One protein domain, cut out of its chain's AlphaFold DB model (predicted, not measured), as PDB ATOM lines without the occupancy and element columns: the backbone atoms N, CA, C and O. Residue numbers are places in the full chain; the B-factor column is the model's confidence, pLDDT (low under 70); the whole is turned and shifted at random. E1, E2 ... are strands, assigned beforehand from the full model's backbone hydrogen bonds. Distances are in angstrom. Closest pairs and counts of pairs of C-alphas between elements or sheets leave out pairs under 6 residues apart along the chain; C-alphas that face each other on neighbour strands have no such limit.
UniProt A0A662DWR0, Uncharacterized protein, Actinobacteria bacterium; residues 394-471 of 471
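This is residues 394 to 471 of the 471 residues of an uncharacterized protein of Actinobacteria bacterium (UniProt A0A662DWR0). Two strongly twisted three-stranded sheets, E1 E6 E3 and E2 E5 E4, lie face to face as a sandwich, their strands at 13 degrees. The 78 printed residues, class all strand, have six named strands, E1 to E6 along the chain, in antiparallel sheets. The whole is compact, radius of gyration of the C-alphas 13.3 A, spanning 43 by 22 by 14 A.

Inner strand E6, residues 461 to 470, is antiparallel to edge strands E1, 394 to 402, and E3, 418 to 428; within hydrogen-bond range are N 399 and O 464, 2.9 A, and N 426 and O 463, 2.8 A. Inner strand E5, 447 to 454, is antiparallel to edge strands E2, 406 to 412, and E4, 437 to 444, with N 408 and O 452 at 2.9 A and N 440 and O 451 at 2.9 A. E4 and E5 form a hairpin.

E1 starts at C-alpha 394 (20.509, -21.006, 12.009); E6 ends at C-alpha 470 (26.512, -17.893, 12.516). E3 measures 30.5 A, E6 30.1 A.

The printed part has no cut and no long link. Residue 394 is under pLDDT 70.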
ATOM      1  N   THR A 394      20.754 -20.270  10.762       67.38
ATOM      2  CA  THR A 394      20.509 -21.006  12.009       67.38
ATOM      3  C   THR A 394      19.127 -20.759  12.606       67.38
ATOM      4  O   THR A 394      18.623 -21.634  13.307       67.38
ATOM      5  N   SER A 395      18.471 -19.620  12.337       82.25
ATOM      6  CA  SER A 395      17.124 -19.324  12.862       82.25
ATOM      7  C   SER A 395      16.411 -18.181  12.126       82.25
ATOM      8  O   SER A 395      17.051 -17.249  11.636       82.25
ATOM      9  N   ALA A 396      15.074 -18.248  12.075       92.00
ATOM     10  CA  ALA A 396      14.196 -17.168  11.626       92.00
ATOM     11  C   ALA A 396      13.460 -16.564  12.830       92.00
ATOM     12  O   ALA A 396      12.887 -17.294  13.638       92.00
ATOM     13  N   PHE A 397      13.466 -15.240  12.924       95.81
ATOM     14  CA  PHE A 397      12.863 -14.472  14.006       95.81
ATOM     15  C   PHE A 397      11.794 -13.545  13.446       95.81
ATOM     16  O   PHE A 397      11.920 -13.063  12.320       95.81
ATOM     17  N   SER A 398      10.764 -13.275  14.241       97.38
ATOM     18  CA  SER A 398       9.741 -12.295  13.901       97.38
ATOM     19  C   SER A 398       9.296 -11.490  15.118       97.38
ATOM     20  O   SER A 398       9.359 -11.969  16.252       97.38
ATOM     21  N   ALA A 399       8.869 -10.254  14.881       97.94
ATOM     22  CA  ALA A 399       8.242  -9.377  15.860       97.94
ATOM     23  C   ALA A 399       7.039  -8.703  15.194       97.94
ATOM     24  O   ALA A 399       7.157  -8.218  14.071       97.94
ATOM     25  N   TYR A 400       5.897  -8.684  15.883       97.69
ATOM     26  CA  TYR A 400       4.661  -8.107  15.355       97.69
ATOM     27  C   TYR A 400       4.018  -7.152  16.342       97.69
ATOM     28  O   TYR A 400       3.935  -7.429  17.545       97.69
ATOM     29  N   ARG A 401       3.492  -6.054  15.818       96.62
ATOM     30  CA  ARG A 401       2.658  -5.113  16.549       96.62
ATOM     31  C   ARG A 401       1.436  -4.790  15.694       96.62
ATOM     32  O   ARG A 401       1.599  -4.417  14.542       96.62
ATOM     33  N   PHE A 402       0.253  -4.939  16.278       95.62
ATOM     34  CA  PHE A 402      -1.038  -4.712  15.626       95.62
ATOM     35  C   PHE A 402      -1.809  -3.664  16.418       95.62
ATOM     36  O   PHE A 402      -1.805  -3.744  17.651       95.62
ATOM     37  N   ASP A 403      -2.458  -2.726  15.730       92.69
ATOM     38  CA  ASP A 403      -3.591  -1.907  16.190       92.69
ATOM     39  C   ASP A 403      -3.367  -1.078  17.467       92.69
ATOM     40  O   ASP A 403      -4.294  -0.519  18.052       92.69
ATOM     41  N   THR A 404      -2.157  -1.071  18.019       92.81
ATOM     42  CA  THR A 404      -1.872  -0.502  19.333       92.81
ATOM     43  C   THR A 404      -0.443   0.003  19.381       92.81
ATOM     44  O   THR A 404       0.522  -0.765  19.283       92.81
ATOM     45  N   ALA A 405      -0.318   1.302  19.652       94.81
ATOM     46  CA  ALA A 405       0.948   1.976  19.899       94.81
ATOM     47  C   ALA A 405       1.855   1.205  20.877       94.81
ATOM     48  O   ALA A 405       1.405   0.614  21.866       94.81
ATOM     49  N   GLY A 406       3.154   1.221  20.607       95.88
ATOM     50  CA  GLY A 406       4.195   0.593  21.411       95.88
ATOM     51  C   GLY A 406       5.121  -0.294  20.591       95.88
ATOM     52  O   GLY A 406       5.059  -0.338  19.366       95.88
ATOM     53  N   THR A 407       5.987  -1.012  21.300       97.38
ATOM     54  CA  THR A 407       7.019  -1.860  20.702       97.38
ATOM     55  C   THR A 407       6.790  -3.311  21.098       97.38
ATOM     56  O   THR A 407       6.575  -3.611  22.275       97.38
ATOM     57  N   THR A 408       6.854  -4.218  20.128       97.88
ATOM     58  CA  THR A 408       7.040  -5.653  20.366       97.88
ATOM     59  C   THR A 408       8.463  -6.006  19.973       97.88
ATOM     60  O   THR A 408       8.917  -5.593  18.910       97.88
ATOM     61  N   SER A 409       9.168  -6.773  20.803       97.88
ATOM     62  CA  SER A 409      10.540  -7.176  20.512       97.88
ATOM     63  C   SER A 409      10.768  -8.676  20.675       97.88
ATOM     64  O   SER A 409      10.152  -9.330  21.516       97.88
ATOM     65  N   THR A 410      11.683  -9.206  19.866       97.62
ATOM     66  CA  THR A 410      12.147 -10.593  19.903       97.62
ATOM     67  C   THR A 410      13.662 -10.592  20.043       97.62
ATOM     68  O   THR A 410      14.376 -10.034  19.210       97.62
ATOM     69  N   THR A 411      14.169 -11.216  21.108       96.44
ATOM     70  CA  THR A 411      15.613 -11.399  21.293       96.44
ATOM     71  C   THR A 411      16.112 -12.480  20.346       96.44
ATOM     72  O   THR A 411      15.629 -13.612  20.367       96.44
ATOM     73  N   MET A 412      17.098 -12.128  19.536       94.12
ATOM     74  CA  MET A 412      17.812 -13.036  18.659       94.12
ATOM     75  C   MET A 412      19.137 -13.370  19.342       94.12
ATOM     76  O   MET A 412      20.027 -12.522  19.448       94.12
ATOM     77  N   VAL A 413      19.217 -14.580  19.901       86.75
ATOM     78  CA  VAL A 413      20.375 -15.012  20.696       86.75
ATOM     79  C   VAL A 413      21.621 -14.955  19.820       86.75
ATOM     80  O   VAL A 413      21.697 -15.651  18.809       86.75
ATOM     81  N   SER A 414      22.574 -14.110  20.213       79.00
ATOM     82  CA  SER A 414      23.848 -13.967  19.515       79.00
ATOM     83  C   SER A 414      24.892 -14.860  20.171       79.00
ATOM     84  O   SER A 414      24.961 -14.962  21.395       79.00
ATOM     85  N   THR A 415      25.745 -15.461  19.353       79.00
ATOM     86  CA  THR A 415      27.077 -15.900  19.788       79.00
ATOM     87  C   THR A 415      28.095 -14.806  19.447       79.00
ATOM     88  O   THR A 415      27.722 -13.782  18.865       79.00
ATOM     89  N   SER A 416      29.363 -14.985  19.829       79.19
ATOM     90  CA  SER A 416      30.468 -14.115  19.383       79.19
ATOM     91  C   SER A 416      30.575 -14.026  17.860       79.19
ATOM     92  O   SER A 416      31.067 -13.029  17.342       79.19
ATOM     93  N   ASP A 417      30.047 -15.033  17.170       81.88
ATOM     94  CA  ASP A 417      30.277 -15.283  15.754       81.88
ATOM     95  C   ASP A 417      28.949 -15.241  14.991       81.88
ATOM     96  O   ASP A 417      28.670 -16.080  14.139       81.88
ATOM     97  N   SER A 418      28.066 -14.295  15.344       86.81
ATOM     98  CA  SER A 418      26.790 -14.124  14.646       86.81
ATOM     99  C   SER A 418      26.390 -12.677  14.376       86.81
ATOM    100  O   SER A 418      26.493 -11.812  15.246       86.81
ATOM    101  N   PHE A 419      25.827 -12.433  13.190       90.06
ATOM    102  CA  PHE A 419      25.162 -11.176  12.835       90.06
ATOM    103  C   PHE A 419      23.728 -11.448  12.376       90.06
ATOM    104  O   PHE A 419      23.447 -12.496  11.800       90.06
ATOM    105  N   CYS A 420      22.811 -10.513  12.615       93.38
ATOM    106  CA  CYS A 420      21.410 -10.652  12.218       93.38
ATOM    107  C   CYS A 420      21.002  -9.545  11.244       93.38
ATOM    108  O   CYS A 420      21.479  -8.417  11.338       93.38
ATOM    109  N   PHE A 421      20.112  -9.866  10.309       94.00
ATOM    110  CA  PHE A 421      19.655  -8.947   9.269       94.00
ATOM    111  C   PHE A 421      18.171  -9.156   8.964       94.00
ATOM    112  O   PHE A 421      17.620 -10.239   9.183       94.00
ATOM    113  N   PHE A 422      17.518  -8.111   8.453       96.06
ATOM    114  CA  PHE A 422      16.122  -8.190   8.036       96.06
ATOM    115  C   PHE A 422      15.963  -9.075   6.806       96.06
ATOM    116  O   PHE A 422      16.739  -8.992   5.859       96.06
ATOM    117  N   VAL A 423      14.906  -9.877   6.805       95.44
ATOM    118  CA  VAL A 423      14.477 -10.645   5.630       95.44
ATOM    119  C   VAL A 423      13.230 -10.028   5.019       95.44
ATOM    120  O   VAL A 423      13.145  -9.897   3.803       95.44
ATOM    121  N   THR A 424      12.286  -9.621   5.868       96.62
ATOM    122  CA  THR A 424      11.010  -9.049   5.443       96.62
ATOM    123  C   THR A 424      10.604  -7.951   6.416       96.62
ATOM    124  O   THR A 424      10.854  -8.055   7.620       96.62
ATOM    125  N   VAL A 425       9.969  -6.909   5.887       97.06
ATOM    126  CA  VAL A 425       9.295  -5.856   6.648       97.06
ATOM    127  C   VAL A 425       7.910  -5.678   6.036       97.06
ATOM    128  O   VAL A 425       7.790  -5.543   4.820       97.06
ATOM    129  N   GLU A 426       6.885  -5.700   6.875       97.69
ATOM    130  CA  GLU A 426       5.481  -5.515   6.515       97.69
ATOM    131  C   GLU A 426       4.927  -4.354   7.331       97.69
ATOM    132  O   GLU A 426       5.087  -4.307   8.552       97.69
ATOM    133  N   ILE A 427       4.323  -3.396   6.638       96.75
ATOM    134  CA  ILE A 427       3.722  -2.202   7.219       96.75
ATOM    135  C   ILE A 427       2.355  -2.047   6.566       96.75
ATOM    136  O   ILE A 427       2.283  -1.946   5.340       96.75
ATOM    137  N   GLU A 428       1.294  -2.040   7.365       95.25
ATOM    138  CA  GLU A 428      -0.083  -1.918   6.878       95.25
ATOM    139  C   GLU A 428      -0.809  -0.765   7.574       95.25
ATOM    140  O   GLU A 428      -0.497  -0.447   8.724       95.25
ATOM    141  N   GLU A 429      -1.767  -0.169   6.855       92.81
ATOM    142  CA  GLU A 429      -2.733   0.821   7.360       92.81
ATOM    143  C   GLU A 429      -2.081   1.987   8.134       92.81
ATOM    144  O   GLU A 429      -2.447   2.297   9.260       92.81
ATOM    145  N   THR A 430      -1.061   2.625   7.541       90.56
ATOM    146  CA  THR A 430      -0.493   3.894   8.040       90.56
ATOM    147  C   THR A 430      -1.056   5.075   7.246       90.56
ATOM    148  O   THR A 430      -0.319   5.732   6.500       90.56
ATOM    149  N   ASP A 431      -2.368   5.282   7.297       89.75
ATOM    150  CA  ASP A 431      -3.078   6.235   6.435       89.75
ATOM    151  C   ASP A 431      -3.431   7.563   7.133       89.75
ATOM    152  O   ASP A 431      -3.728   8.560   6.460       89.75
ATOM    153  N   SER A 432      -3.301   7.640   8.461       86.69
ATOM    154  CA  SER A 432      -3.498   8.877   9.213       86.69
ATOM    155  C   SER A 432      -2.208   9.689   9.380       86.69
ATOM    156  O   SER A 432      -1.093   9.176   9.440       86.69
ATOM    157  N   ALA A 433      -2.339  11.017   9.488       84.44
ATOM    158  CA  ALA A 433      -1.194  11.938   9.510       84.44
ATOM    159  C   ALA A 433      -0.229  11.762  10.707       84.44
ATOM    160  O   ALA A 433       0.830  12.389  10.727       84.44
ATOM    161  N   ASN A 434      -0.602  10.954  11.705       86.88
ATOM    162  CA  ASN A 434       0.204  10.673  12.894       86.88
ATOM    163  C   ASN A 434       0.548   9.181  13.045       86.88
ATOM    164  O   ASN A 434       1.203   8.812  14.023       86.88
ATOM    165  N   GLU A 435       0.116   8.338  12.108       91.00
ATOM    166  CA  GLU A 435       0.471   6.927  12.074       91.00
ATOM    167  C   GLU A 435       1.868   6.742  11.524       91.00
ATOM    168  O   GLU A 435       2.244   7.279  10.482       91.00
ATOM    169  N   PHE A 436       2.651   5.942  12.232       93.19
ATOM    170  CA  PHE A 436       3.921   5.485  11.721       93.19
ATOM    171  C   PHE A 436       4.281   4.144  12.345       93.19
ATOM    172  O   PHE A 436       3.975   3.858  13.509       93.19
ATOM    173  N   ALA A 437       4.950   3.338  11.538       96.12
ATOM    174  CA  ALA A 437       5.369   1.991  11.855       96.12
ATOM    175  C   ALA A 437       6.837   1.829  11.454       96.12
ATOM    176  O   ALA A 437       7.310   2.449  10.497       96.12
ATOM    177  N   SER A 438       7.606   1.055  12.213       96.75
ATOM    178  CA  SER A 438       9.033   0.868  11.945       96.75
ATOM    179  C   SER A 438       9.532  -0.480  12.441       96.75
ATOM    180  O   SER A 438       9.048  -1.005  13.443       96.75
ATOM    181  N   CYS A 439      10.551  -0.997  11.759       98.12
ATOM    182  CA  CYS A 439      11.295  -2.177  12.170       98.12
ATOM    183  C   CYS A 439      12.731  -1.789  12.519       98.12
ATOM    184  O   CYS A 439      13.400  -1.133  11.719       98.12
ATOM    185  N   TYR A 440      13.222  -2.230  13.676       97.62
ATOM    186  CA  TYR A 440      14.607  -2.017  14.105       97.62
ATOM    187  C   TYR A 440      15.292  -3.346  14.429       97.62
ATOM    188  O   TYR A 440      14.666  -4.272  14.942       97.62
ATOM    189  N   ILE A 441      16.586  -3.439  14.122       96.75
ATOM    190  CA  ILE A 441      17.483  -4.444  14.696       96.75
ATOM    191  C   ILE A 441      18.467  -3.676  15.571       96.75
ATOM    192  O   ILE A 441      19.252  -2.870  15.073       96.75
ATOM    193  N   THR A 442      18.386  -3.891  16.877       95.62
ATOM    194  CA  THR A 442      19.230  -3.246  17.887       95.62
ATOM    195  C   THR A 442      20.077  -4.295  18.608       95.62
ATOM    196  O   THR A 442      19.965  -5.495  18.343       95.62
ATOM    197  N   THR A 443      20.964  -3.863  19.505       93.12
ATOM    198  CA  THR A 443      21.709  -4.760  20.396       93.12
ATOM    199  C   THR A 443      21.399  -4.430  21.852       93.12
ATOM    200  O   THR A 443      21.361  -3.267  22.251       93.12
ATOM    201  N   SER A 444      21.156  -5.457  22.670       94.38
ATOM    202  CA  SER A 444      20.883  -5.308  24.102       94.38
ATOM    203  C   SER A 444      21.415  -6.509  24.876       94.38
ATOM    204  O   SER A 444      21.130  -7.661  24.546       94.38
ATOM    205  N   GLY A 445      22.238  -6.251  25.898       91.31
ATOM    206  CA  GLY A 445      22.820  -7.304  26.737       91.31
ATOM    207  C   GLY A 445      23.666  -8.332  25.971       91.31
ATOM    208  O   GLY A 445      23.695  -9.493  26.363       91.31
ATOM    209  N   GLY A 446      24.309  -7.929  24.868       89.19
ATOM    210  CA  GLY A 446      25.111  -8.816  24.016       89.19
ATOM    211  C   GLY A 446      24.313  -9.650  23.006       89.19
ATOM    212  O   GLY A 446      24.918 -10.386  22.238       89.19
ATOM    213  N   ASN A 447      22.983  -9.522  22.967       93.12
ATOM    214  CA  ASN A 447      22.133 -10.155  21.958       93.12
ATOM    215  C   ASN A 447      21.632  -9.131  20.938       93.12
ATOM    216  O   ASN A 447      21.490  -7.947  21.257       93.12
ATOM    217  N   TRP A 448      21.300  -9.602  19.738       94.56
ATOM    218  CA  TRP A 448      20.542  -8.810  18.778       94.56
ATOM    219  C   TRP A 448      19.060  -8.799  19.179       94.56
ATOM    220  O   TRP A 448      18.544  -9.773  19.728       94.56
ATOM    221  N   VAL A 449      18.351  -7.706  18.924       97.00
ATOM    222  CA  VAL A 449      16.928  -7.558  19.251       97.00
ATOM    223  C   VAL A 449      16.198  -7.045  18.022       97.00
ATOM    224  O   VAL A 449      16.551  -6.006  17.476       97.00
ATOM    225  N   LEU A 450      15.191  -7.792  17.579       98.19
ATOM    226  CA  LEU A 450      14.291  -7.396  16.502       98.19
ATOM    227  C   LEU A 450      13.088  -6.677  17.107       98.19
ATOM    228  O   LEU A 450      12.413  -7.256  17.955       98.19
ATOM    229  N   GLU A 451      12.797  -5.457  16.673       98.44
ATOM    230  CA  GLU A 451      11.727  -4.623  17.221       98.44
ATOM    231  C   GLU A 451      10.737  -4.212  16.131       98.44
ATOM    232  O   GLU A 451      11.140  -3.683  15.098       98.44
ATOM    233  N   ALA A 452       9.448  -4.416  16.399       98.12
ATOM    234  CA  ALA A 452       8.330  -3.860  15.649       98.12
ATOM    235  C   ALA A 452       7.711  -2.725  16.466       98.12
ATOM    236  O   ALA A 452       7.189  -2.957  17.561       98.12
ATOM    237  N   TYR A 453       7.792  -1.500  15.954       97.25
ATOM    238  CA  TYR A 453       7.329  -0.293  16.627       97.25
ATOM    239  C   TYR A 453       6.134   0.324  15.902       97.25
ATOM    240  O   TYR A 453       6.189   0.533  14.692       97.25
ATOM    241  N   LEU A 454       5.091   0.661  16.664       96.19
ATOM    242  CA  LEU A 454       3.968   1.495  16.241       96.19
ATOM    243  C   LEU A 454       3.910   2.758  17.099       96.19
ATOM    244  O   LEU A 454       3.877   2.687  18.329       96.19
ATOM    245  N   GLY A 455       3.863   3.916  16.451       91.50
ATOM    246  CA  GLY A 455       3.821   5.212  17.114       91.50
ATOM    247  C   GLY A 455       2.489   5.525  17.781       91.50
ATOM    248  O   GLY A 455       2.406   5.648  19.002       91.50
ATOM    249  N   ILE A 456       1.455   5.706  16.961       82.56
ATOM    250  CA  ILE A 456       0.094   6.085  17.352       82.56
ATOM    251  C   ILE A 456      -0.834   5.472  16.295       82.56
ATOM    252  O   ILE A 456      -0.833   5.964  15.178       82.56
ATOM    253  N   SER A 457      -1.579   4.404  16.597       72.62
ATOM    254  CA  SER A 457      -2.652   3.903  15.716       72.62
ATOM    255  C   SER A 457      -3.628   2.991  16.463       72.62
ATOM    256  O   SER A 457      -3.284   2.464  17.529       72.62
ATOM    257  N   GLY A 458      -4.833   2.848  15.899       74.75
ATOM    258  CA  GLY A 458      -5.834   1.847  16.281       74.75
ATOM    259  C   GLY A 458      -5.978   0.687  15.284       74.75
ATOM    260  O   GLY A 458      -6.710  -0.248  15.586       74.75
ATOM    261  N   ASP A 459      -5.321   0.762  14.122       90.31
ATOM    262  CA  ASP A 459      -5.439  -0.168  12.981       90.31
ATOM    263  C   ASP A 459      -4.125  -0.394  12.194       90.31
ATOM    264  O   ASP A 459      -4.006  -1.383  11.476       90.31
ATOM    265  N   ALA A 460      -3.108   0.471  12.332       93.56
ATOM    266  CA  ALA A 460      -1.801   0.200  11.711       93.56
ATOM    267  C   ALA A 460      -1.124  -1.087  12.232       93.56
ATOM    268  O   ALA A 460      -1.200  -1.419  13.420       93.56
ATOM    269  N   THR A 461      -0.358  -1.753  11.364       95.38
ATOM    270  CA  THR A 461       0.395  -2.979  11.681       95.38
ATOM    271  C   THR A 461       1.871  -2.864  11.293       95.38
ATOM    272  O   THR A 461       2.215  -2.314  10.249       95.38
ATOM    273  N   ALA A 462       2.754  -3.405  12.140       97.50
ATOM    274  CA  ALA A 462       4.184  -3.563  11.881       97.50
ATOM    275  C   ALA A 462       4.603  -5.028  12.078       97.50
ATOM    276  O   ALA A 462       4.565  -5.546  13.198       97.50
ATOM    277  N   GLY A 463       5.030  -5.684  11.000       97.94
ATOM    278  CA  GLY A 463       5.616  -7.022  10.993       97.94
ATOM    279  C   GLY A 463       7.085  -6.967  10.586       97.94
ATOM    280  O   GLY A 463       7.432  -6.479   9.513       97.94
ATOM    281  N   CYS A 464       7.970  -7.482  11.431       98.38
ATOM    282  CA  CYS A 464       9.402  -7.532  11.161       98.38
ATOM    283  C   CYS A 464       9.863  -8.985  11.178       98.38
ATOM    284  O   CYS A 464       9.537  -9.713  12.115       98.38
ATOM    285  N   TRP A 465      10.666  -9.393  10.195       97.81
ATOM    286  CA  TRP A 465      11.315 -10.701  10.164       97.81
ATOM    287  C   TRP A 465      12.807 -10.535   9.960       97.81
ATOM    288  O   TRP A 465      13.253  -9.767   9.106       97.81
ATOM    289  N   ALA A 466      13.580 -11.315  10.701       96.69
ATOM    290  CA  ALA A 466      15.024 -11.332  10.598       96.69
ATOM    291  C   ALA A 466      15.555 -12.762  10.591       96.69
ATOM    292  O   ALA A 466      14.889 -13.713  11.013       96.69
ATOM    293  N   ARG A 467      16.781 -12.911  10.108       93.81
ATOM    294  CA  ARG A 467      17.569 -14.132  10.245       93.81
ATOM    295  C   ARG A 467      18.914 -13.780  10.839       93.81
ATOM    296  O   ARG A 467      19.419 -12.681  10.623       93.81
ATOM    297  N   CYS A 468      19.477 -14.733  11.566       91.44
ATOM    298  CA  CYS A 468      20.840 -14.632  12.055       91.44
ATOM    299  C   CYS A 468      21.734 -15.601  11.294       91.44
ATOM    300  O   CYS A 468      21.348 -16.727  10.970       91.44
ATOM    301  N   PHE A 469      22.915 -15.101  10.980       85.56
ATOM    302  CA  PHE A 469      24.041 -15.823  10.436       85.56
ATOM    303  C   PHE A 469      24.956 -16.221  11.590       85.56
ATOM    304  O   PHE A 469      25.157 -15.403  12.483       85.56
ATOM    305  N   GLN A 470      25.494 -17.439  11.571       80.69
ATOM    306  CA  GLN A 470      26.512 -17.893  12.516       80.69
ATOM    307  C   GLN A 470      27.647 -18.567  11.737       80.69
ATOM    308  O   GLN A 470      27.346 -19.372  10.849       80.69
ATOM    309  N   TRP A 471      28.905 -18.234  12.044       71.00
ATOM    310  CA  TRP A 471      30.092 -18.846  11.431       71.00
ATOM    311  C   TRP A 471      30.977 -19.570  12.437       71.00
ATOM    312  O   TRP A 471      30.930 -19.216  13.636       71.00
TER     313      TRP A 471